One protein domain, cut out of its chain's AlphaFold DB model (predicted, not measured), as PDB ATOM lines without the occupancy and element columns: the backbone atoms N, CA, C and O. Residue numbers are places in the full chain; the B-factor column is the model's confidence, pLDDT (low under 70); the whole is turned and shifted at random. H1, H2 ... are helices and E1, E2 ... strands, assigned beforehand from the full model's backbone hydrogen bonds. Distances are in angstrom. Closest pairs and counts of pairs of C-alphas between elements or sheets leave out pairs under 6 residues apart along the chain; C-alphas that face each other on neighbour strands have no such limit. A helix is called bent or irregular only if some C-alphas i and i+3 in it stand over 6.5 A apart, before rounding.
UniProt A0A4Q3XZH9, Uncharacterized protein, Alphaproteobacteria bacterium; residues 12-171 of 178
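Overview. This is residues 12 to 171 of the 178 residues of an uncharacterized protein of Alphaproteobacteria bacterium (UniProt A0A4Q3XZH9). One curled sheet of seven strands is folded back on itself into two leaves, E1 E2 E3 facing E5 E6 E7 across the bent strand E4; H1 packs on the inner side of the fold, and H3 covers the outer side of the first leaf. H4 runs beside E4 and E5 and meets H1, with small H5 across H1. The 160 printed residues run H1 H2 E1 H3 E2 E3 E4 E5 E6 E7 H4 H5; the sheet's order is E1 E2 E3 E4 E5 E6 E7, mixed, and the class is mixed, helices and strands. The whole is compact and rounded, with a radius of gyration of the C-alphas of 14.9 A and spans of 37 by 37 by 32 A.

Along the chain. The strands are E1, residues 42 to 47; E2, 68 to 74, 19.5 A; E3, 83 to 92, 27.6 A; E4, 95 to 106, 29.1 A; E5, 113 to 116; E6, 123 to 128; and E7, 131 to 136. The helices are H1, residues 12 to 27, 22.8 A, from C-alpha 12 at (57.222, -44.087, 112.010); H2, 30 to 34; H3, 52 to 65, 19.9 A; H4, 144 to 160, 24.5 A; and H5, 163 to 168, ending at C-alpha 168 (57.020, -29.438, 111.570).

Arrangement. E1 and E2 are parallel, with N 43 and O 68 2.8 A apart; E1, H3, E2 form a strand-helix-strand unit, two parallel strands joined through a helix, with a right-handed crossover. E2 to E7 form a meander, each strand the antiparallel neighbour of the one before, with N to O pairs 69 to 89 at 2.8 A, 88 to 99 at 2.9 A, 103 to 116 at 2.8 A, 115 to 125 at 2.9 A and 128 to 131 at 2.8 A. E4 bends by 72 degrees at residue 101, pairing with E3 over 95 to 102 and with E5 over 103 to 106. H1 is on the sheet; its closest C-alphas to E1 are Val 20 and Phe 44, 6.7 A. H3 is on the sheet at a height of 7.7 A, over E3 and only just over E2, with 3 C-alphas; C-alphas 63 and 91 are the closest to E3, 5.6 A. H4 is on the sheet and only just at its level, at 3.9 A; its closest C-alphas to E4 are Gly 146 and Leu 106, 4.7 A. H4 touches H1 with residues 154 to 159 alone, at a steep tilt of 54 degrees, opposite ways; the closest C-alphas are Arg 18 and Ala 158, 4.8 A. H5 touches H1 about perpendicular, at 79 degrees, through residues 14 to 21 of H1 alone; the closest C-alphas are Asn 17 and Ala 166, 5.1 A. H2 is not on the sheet, and is close to but not clearly touching H1. In H1, H2, H3, H4 and H5 every O i to N i+4 pair is within hydrogen-bond range.

Size, cuts and confidence. The C-alphas farthest apart, of Ala 79 and Asp 93, are 42.6 A apart. The printed part has no cut, and no link is long. The mean pLDDT of the printed part is 86.2; residues 33 to 40, 76 to 80, 121 and 169 to 171 are under 70.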
ATOM      1  N   LEU A  12      56.157 -43.999 111.016       79.81
ATOM      2  CA  LEU A  12      57.222 -44.087 112.010       79.81
ATOM      3  C   LEU A  12      57.902 -42.729 112.240       79.81
ATOM      4  O   LEU A  12      58.108 -42.344 113.391       79.81
ATOM      5  N   HIS A  13      58.190 -41.973 111.173       80.38
ATOM      6  CA  HIS A  13      58.694 -40.597 111.283       80.38
ATOM      7  C   HIS A  13      57.711 -39.711 112.051       80.38
ATOM      8  O   HIS A  13      58.104 -39.021 112.989       80.38
ATOM      9  N   MET A  14      56.419 -39.794 111.723       84.69
ATOM     10  CA  MET A  14      55.379 -39.042 112.426       84.69
ATOM     11  C   MET A  14      55.345 -39.367 113.913       84.69
ATOM     12  O   MET A  14      55.321 -38.465 114.748       84.69
ATOM     13  N   ALA A  15      55.366 -40.649 114.264       85.56
ATOM     14  CA  ALA A  15      55.293 -41.052 115.654       85.56
ATOM     15  C   ALA A  15      56.577 -40.685 116.434       85.56
ATOM     16  O   ALA A  15      56.463 -40.238 117.575       85.56
ATOM     17  N   ARG A  16      57.772 -40.736 115.822       87.19
ATOM     18  CA  ARG A  16      59.017 -40.198 116.418       87.19
ATOM     19  C   ARG A  16      58.916 -38.694 116.665       87.19
ATOM     20  O   ARG A  16      59.206 -38.237 117.768       87.19
ATOM     21  N   ASN A  17      58.434 -37.940 115.680       86.75
ATOM     22  CA  ASN A  17      58.282 -36.495 115.799       86.75
ATOM     23  C   ASN A  17      57.321 -36.116 116.926       86.75
ATOM     24  O   ASN A  17      57.629 -35.212 117.694       86.75
ATOM     25  N   ARG A  18      56.217 -36.855 117.108       90.50
ATOM     26  CA  ARG A  18      55.300 -36.630 118.238       90.50
ATOM     27  C   ARG A  18      55.997 -36.738 119.593       90.50
ATOM     28  O   ARG A  18      55.754 -35.907 120.465       90.50
ATOM     29  N   TYR A  19      56.875 -37.727 119.765       91.31
ATOM     30  CA  TYR A  19      57.676 -37.851 120.984       91.31
ATOM     31  C   TYR A  19      58.632 -36.677 121.162       91.31
ATOM     32  O   TYR A  19      58.735 -36.149 122.263       91.31
ATOM     33  N   VAL A  20      59.316 -36.253 120.100       91.00
ATOM     34  CA  VAL A  20      60.254 -35.123 120.158       91.00
ATOM     35  C   VAL A  20      59.539 -33.829 120.522       91.00
ATOM     36  O   VAL A  20      59.974 -33.137 121.438       91.00
ATOM     37  N   SER A  21      58.419 -33.524 119.862       90.38
ATOM     38  CA  SER A  21      57.598 -32.350 120.168       90.38
ATOM     39  C   SER A  21      57.110 -32.386 121.616       90.38
ATOM     40  O   SER A  21      57.204 -31.390 122.326       90.38
ATOM     41  N   ALA A  22      56.653 -33.547 122.093       92.88
ATOM     42  CA  ALA A  22      56.210 -33.707 123.472       92.88
ATOM     43  C   ALA A  22      57.360 -33.524 124.481       92.88
ATOM     44  O   ALA A  22      57.181 -32.832 125.480       92.88
ATOM     45  N   ILE A  23      58.551 -34.067 124.203       94.06
ATOM     46  CA  ILE A  23      59.762 -33.849 125.011       94.06
ATOM     47  C   ILE A  23      60.112 -32.357 125.056       94.06
ATOM     48  O   ILE A  23      60.359 -31.828 126.138       94.06
ATOM     49  N   ARG A  24      60.071 -31.662 123.912       92.75
ATOM     50  CA  ARG A  24      60.299 -30.212 123.833       92.75
ATOM     51  C   ARG A  24      59.308 -29.439 124.701       92.75
ATOM     52  O   ARG A  24      59.734 -28.653 125.537       92.75
ATOM     53  N   GLN A  25      58.009 -29.711 124.574       91.44
ATOM     54  CA  GLN A  25      56.967 -29.070 125.388       91.44
ATOM     55  C   GLN A  25      57.096 -29.371 126.889       91.44
ATOM     56  O   GLN A  25      56.570 -28.629 127.713       91.44
ATOM     57  N   MET A  26      57.698 -30.503 127.260       94.94
ATOM     58  CA  MET A  26      57.915 -30.856 128.663       94.94
ATOM     59  C   MET A  26      59.154 -30.177 129.243       94.94
ATOM     60  O   MET A  26      59.159 -29.869 130.429       94.94
ATOM     61  N   LEU A  27      60.205 -29.993 128.444       94.44
ATOM     62  CA  LEU A  27      61.476 -29.432 128.902       94.44
ATOM     63  C   LEU A  27      61.518 -27.909 128.845       94.44
ATOM     64  O   LEU A  27      62.196 -27.302 129.670       94.44
ATOM     65  N   LEU A  28      60.815 -27.296 127.898       91.00
ATOM     66  CA  LEU A  28      60.812 -25.850 127.729       91.00
ATOM     67  C   LEU A  28      59.617 -25.201 128.437       91.00
ATOM     68  O   LEU A  28      58.535 -25.798 128.477       91.00
ATOM     69  N   PRO A  29      59.779 -23.970 128.949       87.06
ATOM     70  CA  PRO A  29      58.659 -23.137 129.368       87.06
ATOM     71  C   PRO A  29      57.634 -22.937 128.226       87.06
ATOM     72  O   PRO A  29      58.016 -22.980 127.052       87.06
ATOM     73  N   PRO A  30      56.332 -22.736 128.520       81.94
ATOM     74  CA  PRO A  30      55.286 -22.662 127.492       81.94
ATOM     75  C   PRO A  30      55.482 -21.565 126.434       81.94
ATOM     76  O   PRO A  30      55.175 -21.784 125.264       81.94
ATOM     77  N   ASP A  31      55.994 -20.406 126.838       79.94
ATOM     78  CA  ASP A  31      56.344 -19.280 125.969       79.94
ATOM     79  C   ASP A  31      57.472 -19.654 124.998       79.94
ATOM     80  O   ASP A  31      57.331 -19.476 123.791       79.94
ATOM     81  N   MET A  32      58.521 -20.314 125.487       77.00
ATOM     82  CA  MET A  32      59.629 -20.793 124.653       77.00
ATOM     83  C   MET A  32      59.253 -21.979 123.758       77.00
ATOM     84  O   MET A  32      59.774 -22.149 122.653       77.00
ATOM     85  N   ALA A  33      58.330 -22.827 124.212       65.69
ATOM     86  CA  ALA A  33      57.815 -23.932 123.416       65.69
ATOM     87  C   ALA A  33      56.961 -23.444 122.227       65.69
ATOM     88  O   ALA A  33      56.827 -24.170 121.241       65.69
ATOM     89  N   ALA A  34      56.401 -22.236 122.266       62.31
ATOM     90  CA  ALA A  34      55.566 -21.707 121.188       62.31
ATOM     91  C   ALA A  34      56.362 -21.014 120.065       62.31
ATOM     92  O   ALA A  34      55.863 -20.905 118.942       62.31
ATOM     93  N   GLU A  35      57.590 -20.562 120.335       56.94
ATOM     94  CA  GLU A  35      58.368 -19.786 119.369       56.94
ATOM     95  C   GLU A  35      58.894 -20.643 118.205       56.94
ATOM     96  O   GLU A  35      59.407 -21.750 118.385       56.94
ATOM     97  N   ALA A  36      58.741 -20.110 116.988       50.12
ATOM     98  CA  ALA A  36      59.187 -20.682 115.712       50.12
ATOM     99  C   ALA A  36      60.260 -19.814 115.018       50.12
ATOM    100  O   ALA A  36      60.597 -20.059 113.861       50.12
ATOM    101  N   SER A  37      60.761 -18.772 115.692       46.34
ATOM    102  CA  SER A  37      61.755 -17.834 115.160       46.34
ATOM    103  C   SER A  37      63.177 -18.396 115.233       46.34
ATOM    104  O   SER A  37      63.517 -19.155 116.135       46.34
ATOM    105  N   GLY A  38      63.982 -18.034 114.231       48.62
ATOM    106  CA  GLY A  38      65.216 -18.707 113.806       48.62
ATOM    107  C   GLY A  38      66.451 -18.613 114.708       48.62
ATOM    108  O   GLY A  38      67.513 -19.032 114.265       48.62
ATOM    109  N   GLU A  39      66.328 -18.140 115.944       56.12
ATOM    110  CA  GLU A  39      67.385 -18.227 116.959       56.12
ATOM    111  C   GLU A  39      66.815 -18.978 118.161       56.12
ATOM    112  O   GLU A  39      66.265 -18.389 119.087       56.12
ATOM    113  N   GLN A  40      66.861 -20.311 118.100       67.56
ATOM    114  CA  GLN A  40      66.466 -21.138 119.235       67.56
ATOM    115  C   GLN A  40      67.718 -21.546 120.010       67.56
ATOM    116  O   GLN A  40      68.579 -22.208 119.428       67.56
ATOM    117  N   PRO A  41      67.803 -21.252 121.320       81.00
ATOM    118  CA  PRO A  41      68.905 -21.736 122.157       81.00
ATOM    119  C   PRO A  41      68.952 -23.270 122.247       81.00
ATOM    120  O   PRO A  41      69.945 -23.846 122.690       81.00
ATOM    121  N   PHE A  42      67.878 -23.936 121.807       87.25
ATOM    122  CA  PHE A  42      67.702 -25.375 121.867       87.25
ATOM    123  C   PHE A  42      67.313 -25.956 120.515       87.25
ATOM    124  O   PHE A  42      66.332 -25.534 119.903       87.25
ATOM    125  N   VAL A  43      67.986 -27.029 120.116       88.38
ATOM    126  CA  VAL A  43      67.577 -27.860 118.985       88.38
ATOM    127  C   VAL A  43      67.196 -29.243 119.493       88.38
ATOM    128  O   VAL A  43      67.953 -29.908 120.196       88.38
ATOM    129  N   PHE A  44      66.008 -29.705 119.117       88.56
ATOM    130  CA  PHE A  44      65.534 -31.047 119.444       88.56
ATOM    131  C   PHE A  44      65.667 -31.951 118.223       88.56
ATOM    132  O   PHE A  44      65.140 -31.657 117.151       88.56
ATOM    133  N   MET A  45      66.381 -33.059 118.391       85.12
ATOM    134  CA  MET A  45      66.730 -34.001 117.331       85.12
ATOM    135  C   MET A  45      66.270 -35.410 117.692       85.12
ATOM    136  O   MET A  45      66.194 -35.765 118.866       85.12
ATOM    137  N   ALA A  46      65.989 -36.236 116.685       85.31
ATOM    138  CA  ALA A  46      65.688 -37.644 116.870       85.31
ATOM    139  C   ALA A  46      66.196 -38.512 115.737       85.31
ATOM    140  O   ALA A  46      65.920 -38.248 114.573       85.31
ATOM    141  N   GLY A  47      66.820 -39.621 116.097       83.44
ATOM    142  CA  GLY A  47      67.303 -40.582 115.123       83.44
ATOM    143  C   GLY A  47      67.528 -41.942 115.751       83.44
ATOM    144  O   GLY A  47      66.893 -42.303 116.744       83.44
ATOM    145  N   ASN A  48      68.438 -42.698 115.152       83.94
ATOM    146  CA  ASN A  48      68.816 -44.020 115.631       83.94
ATOM    147  C   ASN A  48      69.666 -43.923 116.914       83.94
ATOM    148  O   ASN A  48      69.773 -42.859 117.536       83.94
ATOM    149  N   ALA A  49      70.258 -45.047 117.321       84.56
ATOM    150  CA  ALA A  49      71.160 -45.116 118.465       84.56
ATOM    151  C   ALA A  49      72.245 -44.024 118.409       84.56
ATOM    152  O   ALA A  49      72.821 -43.760 117.358       84.56
ATOM    153  N   PHE A  50      72.519 -43.400 119.556       87.94
ATOM    154  CA  PHE A  50      73.492 -42.316 119.663       87.94
ATOM    155  C   PHE A  50      74.917 -42.876 119.749       87.94
ATOM    156  O   PHE A  50      75.496 -43.018 120.830       87.94
ATOM    157  N   ASP A  51      75.446 -43.267 118.596       89.00
ATOM    158  CA  ASP A  51      76.791 -43.808 118.443       89.00
ATOM    159  C   ASP A  51      77.864 -42.711 118.315       89.00
ATOM    160  O   ASP A  51      77.613 -41.516 118.491       89.00
ATOM    161  N   PHE A  52      79.104 -43.126 118.057       88.12
ATOM    162  CA  PHE A  52      80.242 -42.215 117.972       88.12
ATOM    163  C   PHE A  52      80.133 -41.218 116.813       88.12
ATOM    164  O   PHE A  52      80.504 -40.055 116.979       88.12
ATOM    165  N   GLU A  53      79.607 -41.638 115.663       88.38
ATOM    166  CA  GLU A  53      79.448 -40.757 114.505       88.38
ATOM    167  C   GLU A  53      78.310 -39.761 114.729       88.38
ATOM    168  O   GLU A  53      78.498 -38.556 114.554       88.38
ATOM    169  N   THR A  54      77.179 -40.227 115.260       88.50
ATOM    170  CA  THR A  54      76.066 -39.365 115.673       88.50
ATOM    171  C   THR A  54      76.528 -38.336 116.703       88.50
ATOM    172  O   THR A  54      76.193 -37.156 116.606       88.50
ATOM    173  N   MET A  55      77.356 -38.750 117.666       90.50
ATOM    174  CA  MET A  55      77.939 -37.861 118.667       90.50
ATOM    175  C   MET A  55      78.835 -36.785 118.039       90.50
ATOM    176  O   MET A  55      78.724 -35.620 118.423       90.50
ATOM    177  N   LYS A  56      79.707 -37.136 117.084       91.00
ATOM    178  CA  LYS A  56      80.560 -36.158 116.384       91.00
ATOM    179  C   LYS A  56      79.736 -35.153 115.594       91.00
ATOM    180  O   LYS A  56      79.974 -33.956 115.728       91.00
ATOM    181  N   LEU A  57      78.789 -35.640 114.793       90.19
ATOM    182  CA  LEU A  57      77.930 -34.796 113.966       90.19
ATOM    183  C   LEU A  57      77.126 -33.845 114.849       90.19
ATOM    184  O   LEU A  57      77.189 -32.635 114.660       90.19
ATOM    185  N   THR A  58      76.459 -34.375 115.875       90.31
ATOM    186  CA  THR A  58      75.673 -33.566 116.817       90.31
ATOM    187  C   THR A  58      76.553 -32.552 117.549       90.31
ATOM    188  O   THR A  58      76.173 -31.398 117.686       90.31
ATOM    189  N   GLY A  59      77.761 -32.940 117.969       92.38
ATOM    190  CA  GLY A  59      78.725 -32.031 118.594       92.38
ATOM    191  C   GLY A  59      79.214 -30.918 117.667       92.38
ATOM    192  O   GLY A  59      79.363 -29.779 118.106       92.38
ATOM    193  N   ALA A  60      79.455 -31.225 116.391       91.38
ATOM    194  CA  ALA A  60      79.826 -30.235 115.385       91.38
ATOM    195  C   ALA A  60      78.668 -29.269 115.097       91.38
ATOM    196  O   ALA A  60      78.891 -28.062 115.061       91.38
ATOM    197  N   PHE A  61      77.439 -29.783 114.972       89.69
ATOM    198  CA  PHE A  61      76.238 -28.963 114.807       89.69
ATOM    199  C   PHE A  61      76.006 -28.043 116.000       89.69
ATOM    200  O   PHE A  61      75.828 -26.847 115.802       89.69
ATOM    201  N   ALA A  62      76.071 -28.576 117.223       90.94
ATOM    202  CA  ALA A  62      75.866 -27.796 118.438       90.94
ATOM    203  C   ALA A  62      76.840 -26.615 118.504       90.94
ATOM    204  O   ALA A  62      76.424 -25.486 118.725       90.94
ATOM    205  N   ARG A  63      78.130 -26.851 118.218       91.44
ATOM    206  CA  ARG A  63      79.138 -25.778 118.162       91.44
ATOM    207  C   ARG A  63      78.906 -24.794 117.021       91.44
ATOM    208  O   ARG A  63      79.120 -23.608 117.210       91.44
ATOM    209  N   GLY A  64      78.537 -25.282 115.837       89.62
ATOM    210  CA  GLY A  64      78.320 -24.431 114.667       89.62
ATOM    211  C   GLY A  64      77.113 -23.504 114.813       89.62
ATOM    212  O   GLY A  64      77.113 -22.425 114.231       89.62
ATOM    213  N   LEU A  65      76.112 -23.923 115.589       86.06
ATOM    214  CA  LEU A  65      74.893 -23.165 115.871       86.06
ATOM    215  C   LEU A  65      74.918 -22.438 117.223       86.06
ATOM    216  O   LEU A  65      73.972 -21.720 117.520       86.06
ATOM    217  N   ASP A  66      75.959 -22.651 118.030       88.50
ATOM    218  CA  ASP A  66      76.071 -22.174 119.415       88.50
ATOM    219  C   ASP A  66      74.801 -22.423 120.253       88.50
ATOM    220  O   ASP A  66      74.272 -21.544 120.927       88.50
ATOM    221  N   CYS A  67      74.272 -23.646 120.169       89.25
ATOM    222  CA  CYS A  67      73.019 -24.025 120.817       89.25
ATOM    223  C   CYS A  67      73.127 -25.374 121.530       89.25
ATOM    224  O   CYS A  67      73.895 -26.259 121.131       89.25
ATOM    225  N   ASP A  68      72.274 -25.581 122.527       93.44
ATOM    226  CA  ASP A  68      72.122 -26.881 123.166       93.44
ATOM    227  C   ASP A  68      71.294 -27.815 122.284       93.44
ATOM    228  O   ASP A  68      70.198 -27.480 121.835       93.44
ATOM    229  N   ILE A  69      71.782 -29.033 122.069       93.44
ATOM    230  CA  ILE A  69      71.045 -30.058 121.335       93.44
ATOM    231  C   ILE A  69      70.543 -31.133 122.288       93.44
ATOM    232  O   ILE A  69      71.327 -31.786 122.977       93.44
ATOM    233  N   VAL A  70      69.235 -31.381 122.262       94.19
ATOM    234  CA  VAL A  70      68.597 -32.535 122.900       94.19
ATOM    235  C   VAL A  70      68.316 -33.585 121.830       94.19
ATOM    236  O   VAL A  70      67.413 -33.430 121.011       94.19
ATOM    237  N   TYR A  71      69.081 -34.671 121.840       92.88
ATOM    238  CA  TYR A  71      68.912 -35.790 120.920       92.88
ATOM    239  C   TYR A  71      68.133 -36.932 121.578       92.88
ATOM    240  O   TYR A  71      68.484 -37.409 122.657       92.88
ATOM    241  N   VAL A  72      67.098 -37.417 120.902       92.38
ATOM    242  CA  VAL A  72      66.257 -38.534 121.331       92.38
ATOM    243  C   VAL A  72      66.576 -39.745 120.462       92.38
ATOM    244  O   VAL A  72      66.260 -39.773 119.273       92.38
ATOM    245  N   ALA A  73      67.209 -40.756 121.051       90.62
ATOM    246  CA  ALA A  73      67.498 -41.989 120.334       90.62
ATOM    247  C   ALA A  73      66.270 -42.898 120.298       90.62
ATOM    248  O   ALA A  73      65.565 -43.075 121.295       90.62
ATOM    249  N   PHE A  74      66.071 -43.536 119.156       86.12
ATOM    250  CA  PHE A  74      65.101 -44.597 118.955       86.12
ATOM    251  C   PHE A  74      65.829 -45.862 118.511       86.12
ATOM    252  O   PHE A  74      66.774 -45.801 117.721       86.12
ATOM    253  N   GLU A  75      65.408 -47.012 119.028       79.69
ATOM    254  CA  GLU A  75      65.928 -48.289 118.551       79.69
ATOM    255  C   GLU A  75      65.429 -48.557 117.120       79.69
ATOM    256  O   GLU A  75      64.327 -48.132 116.745       79.69
ATOM    257  N   PRO A  76      66.230 -49.255 116.301       64.06
ATOM    258  CA  PRO A  76      65.792 -49.719 114.994       64.06
ATOM    259  C   PRO A  76      64.693 -50.785 115.133       64.06
ATOM    260  O   PRO A  76      64.799 -51.711 115.935       64.06
ATOM    261  N   GLY A  77      63.637 -50.660 114.329       59.09
ATOM    262  CA  GLY A  77      62.523 -51.607 114.274       59.09
ATOM    263  C   GLY A  77      61.323 -51.004 113.546       59.09
ATOM    264  O   GLY A  77      60.958 -49.858 113.797       59.09
ATOM    265  N   GLU A  78      60.722 -51.758 112.623       52.97
ATOM    266  CA  GLU A  78      59.624 -51.257 111.778       52.97
ATOM    267  C   GLU A  78      58.240 -51.391 112.431       52.97
ATOM    268  O   GLU A  78      57.320 -50.658 112.078       52.97
ATOM    269  N   ALA A  79      58.090 -52.300 113.400       56.78
ATOM    270  CA  ALA A  79      56.793 -52.606 114.000       56.78
ATOM    271  C   ALA A  79      56.415 -51.672 115.164       56.78
ATOM    272  O   ALA A  79      55.239 -51.369 115.346       56.78
ATOM    273  N   GLU A  80      57.392 -51.209 115.953       64.19
ATOM    274  CA  GLU A  80      57.138 -50.429 117.169       64.19
ATOM    275  C   GLU A  80      58.244 -49.409 117.442       64.19
ATOM    276  O   GLU A  80      59.435 -49.694 117.311       64.19
ATOM    277  N   ILE A  81      57.848 -48.219 117.901       72.38
ATOM    278  CA  ILE A  81      58.789 -47.230 118.423       72.38
ATOM    279  C   ILE A  81      59.278 -47.682 119.788       72.38
ATOM    280  O   ILE A  81      58.524 -47.676 120.761       72.38
ATOM    281  N   LYS A  82      60.577 -47.947 119.883       77.31
ATOM    282  CA  LYS A  82      61.265 -48.100 121.161       77.31
ATOM    283  C   LYS A  82      62.183 -46.914 121.379       77.31
ATOM    284  O   LYS A  82      63.063 -46.639 120.567       77.31
ATOM    285  N   ARG A  83      61.945 -46.171 122.459       79.88
ATOM    286  CA  ARG A  83      62.831 -45.076 122.866       79.88
ATOM    287  C   ARG A  83      64.069 -45.666 123.525       79.88
ATOM    288  O   ARG A  83      63.951 -46.474 124.441       79.88
ATOM    289  N   GLY A  84      65.230 -45.233 123.051       81.88
ATOM    290  CA  GLY A  84      66.505 -45.440 123.716       81.88
ATOM    291  C   GLY A  84      66.716 -44.377 124.795       81.88
ATOM    292  O   GLY A  84      65.861 -44.154 125.651       81.88
ATOM    293  N   GLY A  85      67.869 -43.707 124.751       88.06
ATOM    294  CA  GLY A  85      68.218 -42.620 125.669       88.06
ATOM    295  C   GLY A  85      67.896 -41.220 125.141       88.06
ATOM    296  O   GLY A  85      67.754 -41.003 123.935       88.06
ATOM    297  N   ILE A  86      67.843 -40.253 126.061       94.69
ATOM    298  CA  ILE A  86      67.939 -38.824 125.745       94.69
ATOM    299  C   ILE A  86      69.381 -38.372 125.995       94.69
ATOM    300  O   ILE A  86      69.972 -38.685 127.034       94.69
ATOM    301  N   TYR A  87      69.937 -37.623 125.054       95.38
ATOM    302  CA  TYR A  87      71.298 -37.107 125.083       95.38
ATOM    303  C   TYR A  87      71.251 -35.588 124.999       95.38
ATOM    304  O   TYR A  87      70.443 -35.042 124.254       95.38
ATOM    305  N   VAL A  88      72.103 -34.911 125.763       95.62
ATOM    306  CA  VAL A  88      72.237 -33.451 125.714       95.62
ATOM    307  C   VAL A  88      73.658 -33.104 125.334       95.62
ATOM    308  O   VAL A  88      74.599 -33.573 125.975       95.62
ATOM    309  N   VAL A  89      73.793 -32.301 124.291       95.62
ATOM    310  CA  VAL A  89      75.054 -31.797 123.765       95.62
ATOM    311  C   VAL A  89      75.046 -30.286 123.938       95.62
ATOM    312  O   VAL A  89      74.233 -29.617 123.315       95.62
ATOM    313  N   ALA A  90      75.923 -29.762 124.789       94.69
ATOM    314  CA  ALA A  90      75.939 -28.353 125.173       94.69
ATOM    315  C   ALA A  90      77.336 -27.751 124.932       94.69
ATOM    316  O   ALA A  90      78.296 -28.166 125.595       94.69
ATOM    317  N   PRO A  91      77.510 -26.836 123.962       93.81
ATOM    318  CA  PRO A  91      78.772 -26.136 123.739       93.81
ATOM    319  C   PRO A  91      78.957 -25.035 124.791       93.81
ATOM    320  O   PRO A  91      78.123 -24.150 124.909       93.81
ATOM    321  N   ARG A  92      80.036 -25.075 125.572       92.06
ATOM    322  CA  ARG A  92      80.383 -24.051 126.572       92.06
ATOM    323  C   ARG A  92      81.888 -23.841 126.587       92.06
ATOM    324  O   ARG A  92      82.637 -24.815 126.565       92.06
ATOM    325  N   ASP A  93      82.329 -22.588 126.596       89.31
ATOM    326  CA  ASP A  93      83.742 -22.213 126.758       89.31
ATOM    327  C   ASP A  93      84.712 -22.969 125.822       89.31
ATOM    328  O   ASP A  93      85.800 -23.396 126.208       89.31
ATOM    329  N   GLY A  94      84.299 -23.192 124.567       86.50
ATOM    330  CA  GLY A  94      85.089 -23.922 123.564       86.50
ATOM    331  C   GLY A  94      85.100 -25.451 123.717       86.50
ATOM    332  O   GLY A  94      85.723 -26.148 122.913       86.50
ATOM    333  N   VAL A  95      84.386 -25.999 124.702       90.50
ATOM    334  CA  VAL A  95      84.211 -27.435 124.943       90.50
ATOM    335  C   VAL A  95      82.771 -27.841 124.645       90.50
ATOM    336  O   VAL A  95      81.832 -27.076 124.803       90.50
ATOM    337  N   CYS A  96      82.570 -29.074 124.184       92.50
ATOM    338  CA  CYS A  96      81.236 -29.619 123.962       92.50
ATOM    339  C   CYS A  96      80.942 -30.676 125.022       92.50
ATOM    340  O   CYS A  96      81.532 -31.760 125.016       92.50
ATOM    341  N   HIS A  97      80.061 -30.337 125.957       93.81
ATOM    342  CA  HIS A  97      79.645 -31.221 127.031       93.81
ATOM    343  C   HIS A  97      78.601 -32.202 126.517       93.81
ATOM    344  O   HIS A  97      77.662 -31.819 125.826       93.81
ATOM    345  N   LEU A  98      78.751 -33.475 126.885       93.38
ATOM    346  CA  LEU A  98      77.803 -34.524 126.533       93.38
ATOM    347  C   LEU A  98      77.251 -35.185 127.793       93.38
ATOM    348  O   LEU A  98      77.974 -35.858 128.539       93.38
ATOM    349  N   LEU A  99      75.940 -35.075 127.977       92.88
ATOM    350  CA  LEU A  99      75.193 -35.857 128.946       92.88
ATOM    351  C   LEU A  99      74.450 -36.987 128.230       92.88
ATOM    352  O   LEU A  99      73.730 -36.760 127.265       92.88
ATOM    353  N   ARG A 100      74.652 -38.223 128.695       92.19
ATOM    354  CA  ARG A 100      74.135 -39.442 128.057       92.19
ATOM    355  C   ARG A 100      73.107 -40.142 128.924       92.19
ATOM    356  O   ARG A 100      73.202 -40.076 130.154       92.19
ATOM    357  N   ASP A 101      72.213 -40.867 128.258       91.12
ATOM    358  CA  ASP A 101      71.230 -41.768 128.863       91.12
ATOM    359  C   ASP A 101      70.383 -41.064 129.933       91.12
ATOM    360  O   ASP A 101      70.165 -41.565 131.042       91.12
ATOM    361  N   CYS A 102      69.952 -39.847 129.610       94.56
ATOM    362  CA  CYS A 102      69.052 -39.064 130.435       94.56
ATOM    363  C   CYS A 102      67.619 -39.588 130.301       94.56
ATOM    364  O   CYS A 102      67.228 -40.184 129.294       94.56
ATOM    365  N   SER A 103      66.818 -39.329 131.324       94.62
ATOM    366  CA  SER A 103      65.382 -39.576 131.339       94.62
ATOM    367  C   SER A 103      64.661 -38.339 131.853       94.62
ATOM    368  O   SER A 103      65.187 -37.626 132.710       94.62
ATOM    369  N   LEU A 104      63.454 -38.106 131.341       96.31
ATOM    370  CA  LEU A 104      62.583 -37.056 131.850       96.31
ATOM    371  C   LEU A 104      62.137 -37.390 133.270       96.31
ATOM    372  O   LEU A 104      61.759 -38.524 133.558       96.31
ATOM    373  N   TRP A 105      62.130 -36.393 134.141       96.25
ATOM    374  CA  TRP A 105      61.600 -36.484 135.491       96.25
ATOM    375  C   TRP A 105      60.653 -35.312 135.734       96.25
ATOM    376  O   TRP A 105      61.004 -34.175 135.436       96.25
ATOM    377  N   LEU A 106      59.468 -35.582 136.277       96.81
ATOM    378  CA  LEU A 106      58.500 -34.553 136.650       96.81
ATOM    379  C   LEU A 106      58.290 -34.532 138.157       96.81
ATOM    380  O   LEU A 106      58.060 -35.578 138.783       96.81
ATOM    381  N   ASP A 107      58.270 -33.333 138.729       94.25
ATOM    382  CA  ASP A 107      57.816 -33.157 140.101       94.25
ATOM    383  C   ASP A 107      56.298 -33.387 140.224       94.25
ATOM    384  O   ASP A 107      55.604 -33.662 139.242       94.25
ATOM    385  N   ARG A 108      55.767 -33.351 141.446       90.50
ATOM    386  CA  ARG A 108      54.341 -33.486 141.739       90.50
ATOM    387  C   ARG A 108      53.520 -32.343 141.141       90.50
ATOM    388  O   ARG A 108      52.421 -32.610 140.667       90.50
ATOM    389  N   ASP A 109      54.072 -31.132 141.127       83.75
ATOM    390  CA  ASP A 109      53.382 -29.927 140.644       83.75
ATOM    391  C   ASP A 109      53.425 -29.787 139.110       83.75
ATOM    392  O   ASP A 109      52.690 -28.989 138.528       83.75
ATOM    393  N   GLY A 110      54.243 -30.614 138.443       70.25
ATOM    394  CA  GLY A 110      54.071 -30.986 137.036       70.25
ATOM    395  C   GLY A 110      54.285 -29.895 135.983       70.25
ATOM    396  O   GLY A 110      53.846 -30.092 134.855       70.25
ATOM    397  N   GLN A 111      54.938 -28.776 136.309       78.69
ATOM    398  CA  GLN A 111      55.054 -27.645 135.374       78.69
ATOM    399  C   GLN A 111      56.110 -27.860 134.283       78.69
ATOM    400  O   GLN A 111      55.828 -27.654 133.106       78.69
ATOM    401  N   GLN A 112      57.303 -28.323 134.658       91.81
ATOM    402  CA  GLN A 112      58.429 -28.493 133.742       91.81
ATOM    403  C   GLN A 112      59.222 -29.746 134.108       91.81
ATOM    404  O   GLN A 112      59.436 -30.052 135.285       91.81
ATOM    405  N   ALA A 113      59.622 -30.505 133.094       96.12
ATOM    406  CA  ALA A 113      60.432 -31.695 133.264       96.12
ATOM    407  C   ALA A 113      61.912 -31.342 133.420       96.12
ATOM    408  O   ALA A 113      62.418 -30.377 132.856       96.12
ATOM    409  N   LEU A 114      62.612 -32.198 134.157       95.94
ATOM    410  CA  LEU A 114      64.059 -32.184 134.320       95.94
ATOM    411  C   LEU A 114      64.664 -33.355 133.549       95.94
ATOM    412  O   LEU A 114      64.027 -34.403 133.407       95.94
ATOM    413  N   LEU A 115      65.920 -33.227 133.125       96.19
ATOM    414  CA  LEU A 115      66.691 -34.359 132.611       96.19
ATOM    415  C   LEU A 115      67.575 -34.930 133.710       96.19
ATOM    416  O   LEU A 115      68.464 -34.270 134.244       96.19
ATOM    417  N   VAL A 116      67.348 -36.196 134.041       94.81
ATOM    418  CA  VAL A 116      68.054 -36.888 135.119       94.81
ATOM    419  C   VAL A 116      68.693 -38.150 134.567       94.81
ATOM    420  O   VAL A 116      68.058 -38.900 133.833       94.81
ATOM    421  N   ARG A 117      69.939 -38.433 134.958       90.81
ATOM    422  CA  ARG A 117      70.586 -39.718 134.654       90.81
ATOM    423  C   ARG A 117      70.151 -40.771 135.679       90.81
ATOM    424  O   ARG A 117      70.550 -40.667 136.842       90.81
ATOM    425  N   PRO A 118      69.404 -41.824 135.298       82.25
ATOM    426  CA  PRO A 118      68.856 -42.774 136.270       82.25
ATOM    427  C   PRO A 118      69.935 -43.519 137.067       82.25
ATOM    428  O   PRO A 118      69.766 -43.766 138.258       82.25
ATOM    429  N   LYS A 119      71.060 -43.843 136.414       81.62
ATOM    430  CA  LYS A 119      72.158 -44.648 136.978       81.62
ATOM    431  C   LYS A 119      73.313 -43.822 137.564       81.62
ATOM    432  O   LYS A 119      74.226 -44.396 138.148       81.62
ATOM    433  N   LYS A 120      73.321 -42.493 137.390       75.12
ATOM    434  CA  LYS A 120      74.410 -41.605 137.844       75.12
ATOM    435  C   LYS A 120      73.836 -40.396 138.571       75.12
ATOM    436  O   LYS A 120      73.183 -39.557 137.969       75.12
ATOM    437  N   HIS A 121      74.119 -40.282 139.862       66.25
ATOM    438  CA  HIS A 121      73.438 -39.339 140.752       66.25
ATOM    439  C   HIS A 121      74.188 -38.021 141.000       66.25
ATOM    440  O   HIS A 121      74.067 -37.445 142.076       66.25
ATOM    441  N   ALA A 122      74.960 -37.544 140.023       75.00
ATOM    442  CA  ALA A 122      75.796 -36.351 140.193       75.00
ATOM    443  C   ALA A 122      75.059 -35.013 139.966       75.00
ATOM    444  O   ALA A 122      75.658 -33.962 140.164       75.00
ATOM    445  N   GLY A 123      73.788 -35.037 139.560       89.19
ATOM    446  CA  GLY A 123      73.022 -33.834 139.239       89.19
ATOM    447  C   GLY A 123      71.897 -34.102 138.248       89.19
ATOM    448  O   GLY A 123      71.631 -35.257 137.888       89.19
ATOM    449  N   HIS A 124      71.258 -33.028 137.810       94.31
ATOM    450  CA  HIS A 124      70.190 -33.020 136.815       94.31
ATOM    451  C   HIS A 124      70.269 -31.748 135.967       94.31
ATOM    452  O   HIS A 124      70.898 -30.781 136.383       94.31
ATOM    453  N   LEU A 125      69.662 -31.761 134.779       95.31
ATOM    454  CA  LEU A 125      69.547 -30.567 133.945       95.31
ATOM    455  C   LEU A 125      68.147 -29.971 134.049       95.31
ATOM    456  O   LEU A 125      67.155 -30.708 134.012       95.31
ATOM    457  N   ALA A 126      68.096 -28.648 134.126       94.50
ATOM    458  CA  ALA A 126      66.893 -27.838 133.998       94.50
ATOM    459  C   ALA A 126      67.097 -26.831 132.863       94.50
ATOM    460  O   ALA A 126      68.226 -26.422 132.611       94.50
ATOM    461  N   CYS A 127      66.024 -26.454 132.176       92.94
ATOM    462  CA  CYS A 127      66.066 -25.325 131.251       92.94
ATOM    463  C   CYS A 127      66.002 -24.029 132.069       92.94
ATOM    464  O   CYS A 127      65.075 -23.864 132.861       92.94
ATOM    465  N   ASP A 128      66.953 -23.125 131.860       89.94
ATOM    466  CA  ASP A 128      67.016 -21.796 132.468       89.94
ATOM    467  C   ASP A 128      67.071 -20.739 131.362       89.94
ATOM    468  O   ASP A 128      68.141 -20.323 130.922       89.94
ATOM    469  N   GLY A 129      65.900 -20.387 130.825       85.69
ATOM    470  CA  GLY A 129      65.791 -19.466 129.696       85.69
ATOM    471  C   GLY A 129      66.540 -19.984 128.469       85.69
ATOM    472  O   GLY A 129      66.012 -20.798 127.726       85.69
ATOM    473  N   SER A 130      67.773 -19.532 128.254       85.75
ATOM    474  CA  SER A 130      68.568 -19.814 127.057       85.75
ATOM    475  C   SER A 130      69.487 -21.035 127.143       85.75
ATOM    476  O   SER A 130      70.230 -21.283 126.200       85.75
ATOM    477  N   GLU A 131      69.498 -21.791 128.240       91.06
ATOM    478  CA  GLU A 131      70.361 -22.973 128.337       91.06
ATOM    479  C   GLU A 131      69.832 -24.104 129.222       91.06
ATOM    480  O   GLU A 131      68.980 -23.910 130.087       91.06
ATOM    481  N   PHE A 132      70.376 -25.310 129.027       94.00
ATOM    482  CA  PHE A 132      70.250 -26.403 129.982       94.00
ATOM    483  C   PHE A 132      71.362 -26.337 131.028       94.00
ATOM    484  O   PHE A 132      72.496 -26.759 130.796       94.00
ATOM    485  N   VAL A 133      71.014 -25.880 132.228       93.75
ATOM    486  CA  VAL A 133      71.946 -25.755 133.351       93.75
ATOM    487  C   VAL A 133      72.019 -27.038 134.166       93.75
ATOM    488  O   VAL A 133      71.008 -27.691 134.438       93.75
ATOM    489  N   HIS A 134      73.227 -27.401 134.595       93.62
ATOM    490  CA  HIS A 134      73.436 -28.540 135.483       93.62
ATOM    491  C   HIS A 134      73.301 -28.135 136.950       93.62
ATOM    492  O   HIS A 134      74.178 -27.485 137.519       93.62
ATOM    493  N   LEU A 135      72.244 -28.619 137.593       93.81
ATOM    494  CA  LEU A 135      71.997 -28.423 139.011       93.81
ATOM    495  C   LEU A 135      72.569 -29.595 139.826       93.81
ATOM    496  O   LEU A 135      72.381 -30.767 139.464       93.81
ATOM    497  N   PRO A 136      73.282 -29.316 140.932       92.19
ATOM    498  CA  PRO A 136      73.879 -30.359 141.751       92.19
ATOM    499  C   PRO A 136      72.816 -31.176 142.494       92.19
ATOM    500  O   PRO A 136      71.778 -30.674 142.922       92.19
ATOM    501  N   GLY A 137      73.115 -32.459 142.709       89.38
ATOM    502  CA  GLY A 137      72.279 -33.348 143.515       89.38
ATOM    503  C   GLY A 137      71.027 -33.880 142.808       89.38
ATOM    504  O   GLY A 137      70.769 -33.651 141.625       89.38
ATOM    505  N   LYS A 138      70.254 -34.684 143.543       89.88
ATOM    506  CA  LYS A 138      69.013 -35.283 143.037       89.88
ATOM    507  C   LYS A 138      67.850 -34.303 143.222       89.88
ATOM    508  O   LYS A 138      67.751 -33.739 144.308       89.88
ATOM    509  N   PRO A 139      66.907 -34.211 142.266       90.81
ATOM    510  CA  PRO A 139      65.707 -33.392 142.445       90.81
ATOM    511  C   PRO A 139      64.778 -33.921 143.555       90.81
ATOM    512  O   PRO A 139      63.944 -33.191 144.072       90.81
ATOM    513  N   ALA A 140      64.920 -35.191 143.956       90.69
ATOM    514  CA  ALA A 140      64.178 -35.776 145.071       90.69
ATOM    515  C   ALA A 140      64.940 -36.942 145.721       90.69
ATOM    516  O   ALA A 140      65.801 -37.572 145.099       90.69
ATOM    517  N   LYS A 141      64.557 -37.299 146.959       87.94
ATOM    518  CA  LYS A 141      65.087 -38.483 147.669       87.94
ATOM    519  C   LYS A 141      64.853 -39.779 146.882       87.94
ATOM    520  O   LYS A 141      65.748 -40.618 146.794       87.94
ATOM    521  N   SER A 142      63.666 -39.925 146.287       91.31
ATOM    522  CA  SER A 142      63.303 -41.040 145.406       91.31
ATOM    523  C   SER A 142      62.895 -40.520 144.032       91.31
ATOM    524  O   SER A 142      61.999 -39.687 143.919       91.31
ATOM    525  N   LEU A 143      63.551 -41.023 142.984       93.00
ATOM    526  CA  LEU A 143      63.343 -40.562 141.607       93.00
ATOM    527  C   LEU A 143      62.223 -41.318 140.880       93.00
ATOM    528  O   LEU A 143      61.575 -40.754 140.002       93.00
ATOM    529  N   ALA A 144      61.964 -42.572 141.262       94.25
ATOM    530  CA  ALA A 144      61.043 -43.458 140.550       94.25
ATOM    531  C   ALA A 144      59.620 -42.886 140.363       94.25
ATOM    532  O   ALA A 144      59.071 -43.044 139.271       94.25
ATOM    533  N   PRO A 145      59.008 -42.196 141.351       95.44
ATOM    534  CA  PRO A 145      57.704 -41.570 141.143       95.44
ATOM    535  C   PRO A 145      57.712 -40.498 140.047       95.44
ATOM    536  O   PRO A 145      56.779 -40.448 139.252       95.44
ATOM    537  N   GLY A 146      58.760 -39.672 139.979       96.06
ATOM    538  CA  GLY A 146      58.845 -38.608 138.977       96.06
ATOM    539  C   GLY A 146      59.166 -39.121 137.578       96.06
ATOM    540  O   GLY A 146      58.638 -38.577 136.612       96.06
ATOM    541  N   PHE A 147      59.916 -40.222 137.459       95.38
ATOM    542  CA  PHE A 147      60.080 -40.921 136.179       95.38
ATOM    543  C   PHE A 147      58.752 -41.462 135.649       95.38
ATOM    544  O   PHE A 147      58.439 -41.274 134.480       95.38
ATOM    545  N   ARG A 148      57.926 -42.079 136.507       96.00
ATOM    546  CA  ARG A 148      56.601 -42.568 136.089       96.00
ATOM    547  C   ARG A 148      55.676 -41.436 135.656       96.00
ATOM    548  O   ARG A 148      55.019 -41.566 134.635       96.00
ATOM    549  N   ARG A 149      55.643 -40.324 136.401       97.06
ATOM    550  CA  ARG A 149      54.849 -39.145 136.016       97.06
ATOM    551  C   ARG A 149      55.285 -38.586 134.666       97.06
ATOM    552  O   ARG A 149      54.435 -38.331 133.824       97.06
ATOM    553  N   ALA A 150      56.594 -38.432 134.462       96.62
ATOM    554  CA  ALA A 150      57.142 -37.966 133.195       96.62
ATOM    555  C   ALA A 150      56.786 -38.898 132.036       96.62
ATOM    556  O   ALA A 150      56.390 -38.424 130.980       96.62
ATOM    557  N   GLU A 151      56.862 -40.210 132.246       95.50
ATOM    558  CA  GLU A 151      56.480 -41.189 131.234       95.50
ATOM    559  C   GLU A 151      54.994 -41.095 130.867       95.50
ATOM    560  O   GLU A 151      54.651 -40.987 129.691       95.50
ATOM    561  N   THR A 152      54.110 -41.075 131.869       95.88
ATOM    562  CA  THR A 152      52.666 -40.916 131.653       95.88
ATOM    563  C   THR A 152      52.359 -39.630 130.886       95.88
ATOM    564  O   THR A 152      51.583 -39.651 129.932       95.88
ATOM    565  N   GLU A 153      52.977 -38.517 131.279       96.00
ATOM    566  CA  GLU A 153      52.740 -37.218 130.653       96.00
ATOM    567  C   GLU A 153      53.290 -37.152 129.225       96.00
ATOM    568  O   GLU A 153      52.625 -36.623 128.333       96.00
ATOM    569  N   LEU A 154      54.460 -37.745 128.982       95.12
ATOM    570  CA  LEU A 154      55.042 -37.841 127.649       95.12
ATOM    571  C   LEU A 154      54.120 -38.603 126.699       95.12
ATOM    572  O   LEU A 154      53.827 -38.115 125.609       95.12
ATOM    573  N   LEU A 155      53.643 -39.780 127.113       94.62
ATOM    574  CA  LEU A 155      52.729 -40.592 126.309       94.62
ATOM    575  C   LEU A 155      51.423 -39.843 126.032       94.62
ATOM    576  O   LEU A 155      50.943 -39.841 124.899       94.62
ATOM    577  N   ARG A 156      50.882 -39.148 127.041       95.50
ATOM    578  CA  ARG A 156      49.675 -38.326 126.902       95.50
ATOM    579  C   ARG A 156      49.866 -37.207 125.874       95.50
ATOM    580  O   ARG A 156      49.033 -37.059 124.983       95.50
ATOM    581  N   ARG A 157      50.953 -36.432 125.972       94.56
ATOM    582  CA  ARG A 157      51.254 -35.327 125.042       94.56
ATOM    583  C   ARG A 157      51.553 -35.828 123.636       94.56
ATOM    584  O   ARG A 157      51.029 -35.272 122.679       94.56
ATOM    585  N   ALA A 158      52.335 -36.898 123.503       92.94
ATOM    586  CA  ALA A 158      52.650 -37.486 122.206       92.94
ATOM    587  C   ALA A 158      51.389 -38.014 121.502       92.94
ATOM    588  O   ALA A 158      51.230 -37.797 120.304       92.94
ATOM    589  N   ALA A 159      50.463 -38.649 122.229       93.31
ATOM    590  CA  ALA A 159      49.192 -39.118 121.670       93.31
ATOM    591  C   ALA A 159      48.261 -37.967 121.250       93.31
ATOM    592  O   ALA A 159      47.571 -38.076 120.239       93.31
ATOM    593  N   ALA A 160      48.261 -36.862 122.002       94.25
ATOM    594  CA  ALA A 160      47.470 -35.668 121.704       94.25
ATOM    595  C   ALA A 160      48.111 -34.737 120.655       94.25
ATOM    596  O   ALA A 160      47.493 -33.748 120.266       94.25
ATOM    597  N   MET A 161      49.338 -35.028 120.210       92.69
ATOM    598  CA  MET A 161      50.116 -34.150 119.340       92.69
ATOM    599  C   MET A 161      49.463 -34.006 117.953       92.69
ATOM    600  O   MET A 161      49.362 -35.006 117.221       92.69
ATOM    601  N   PRO A 162      49.075 -32.781 117.547       90.88
ATOM    602  CA  PRO A 162      48.475 -32.543 116.244       90.88
ATOM    603  C   PRO A 162      49.398 -32.976 115.107       90.88
ATOM    604  O   PRO A 162      50.614 -32.785 115.150       90.88
ATOM    605  N   GLU A 163      48.814 -33.515 114.038       86.50
ATOM    606  CA  GLU A 163      49.590 -33.977 112.886       86.50
ATOM    607  C   GLU A 163      50.422 -32.852 112.254       86.50
ATOM    608  O   GLU A 163      51.583 -33.058 111.907       86.50
ATOM    609  N   ALA A 164      49.856 -31.646 112.167       84.38
ATOM    610  CA  ALA A 164      50.547 -30.475 111.637       84.38
ATOM    611  C   ALA A 164      51.814 -30.125 112.436       84.38
ATOM    612  O   ALA A 164      52.824 -29.754 111.843       84.38
ATOM    613  N   GLU A 165      51.790 -30.279 113.762       81.62
ATOM    614  CA  GLU A 165      52.947 -30.026 114.625       81.62
ATOM    615  C   GLU A 165      53.991 -31.141 114.491       81.62
ATOM    616  O   GLU A 165      55.171 -30.868 114.280       81.62
ATOM    617  N   ALA A 166      53.552 -32.401 114.468       81.69
ATOM    618  CA  ALA A 166      54.437 -33.538 114.241       81.69
ATOM    619  C   ALA A 166      55.129 -33.491 112.862       81.69
ATOM    620  O   ALA A 166      56.266 -33.937 112.729       81.69
ATOM    621  N   ARG A 167      54.504 -32.908 111.831       77.69
ATOM    622  CA  ARG A 167      55.159 -32.682 110.529       77.69
ATOM    623  C   ARG A 167      56.227 -31.582 110.582       77.69
ATOM    624  O   ARG A 167      57.217 -31.684 109.866       77.69
ATOM    625  N   ARG A 168      56.064 -30.560 111.433       70.00
ATOM    626  CA  ARG A 168      57.020 -29.438 111.570       70.00
ATOM    627  C   ARG A 168      58.342 -29.837 112.217       70.00
ATOM    628  O   ARG A 168      59.363 -29.245 111.896       70.00
ATOM    629  N   CYS A 169      58.351 -30.850 113.082       61.94
ATOM    630  CA  CYS A 169      59.583 -31.349 113.708       61.94
ATOM    631  C   CYS A 169      60.506 -32.132 112.754       61.94
ATOM    632  O   CYS A 169      61.515 -32.688 113.185       61.94
ATOM    633  N   TYR A 170      60.197 -32.158 111.456       52.19
ATOM    634  CA  TYR A 170      61.100 -32.656 110.430       52.19
ATOM    635  C   TYR A 170      62.211 -31.630 110.160       52.19
ATOM    636  O   TYR A 170      61.996 -30.630 109.480       52.19
ATOM    637  N   ASN A 171      63.410 -31.873 110.697       51.31
ATOM    638  CA  ASN A 171      64.581 -31.058 110.379       51.31
ATOM    639  C   ASN A 171      65.209 -31.532 109.045       51.31
ATOM    640  O   ASN A 171      65.707 -32.649 108.969       51.31
TER     641      ASN A 171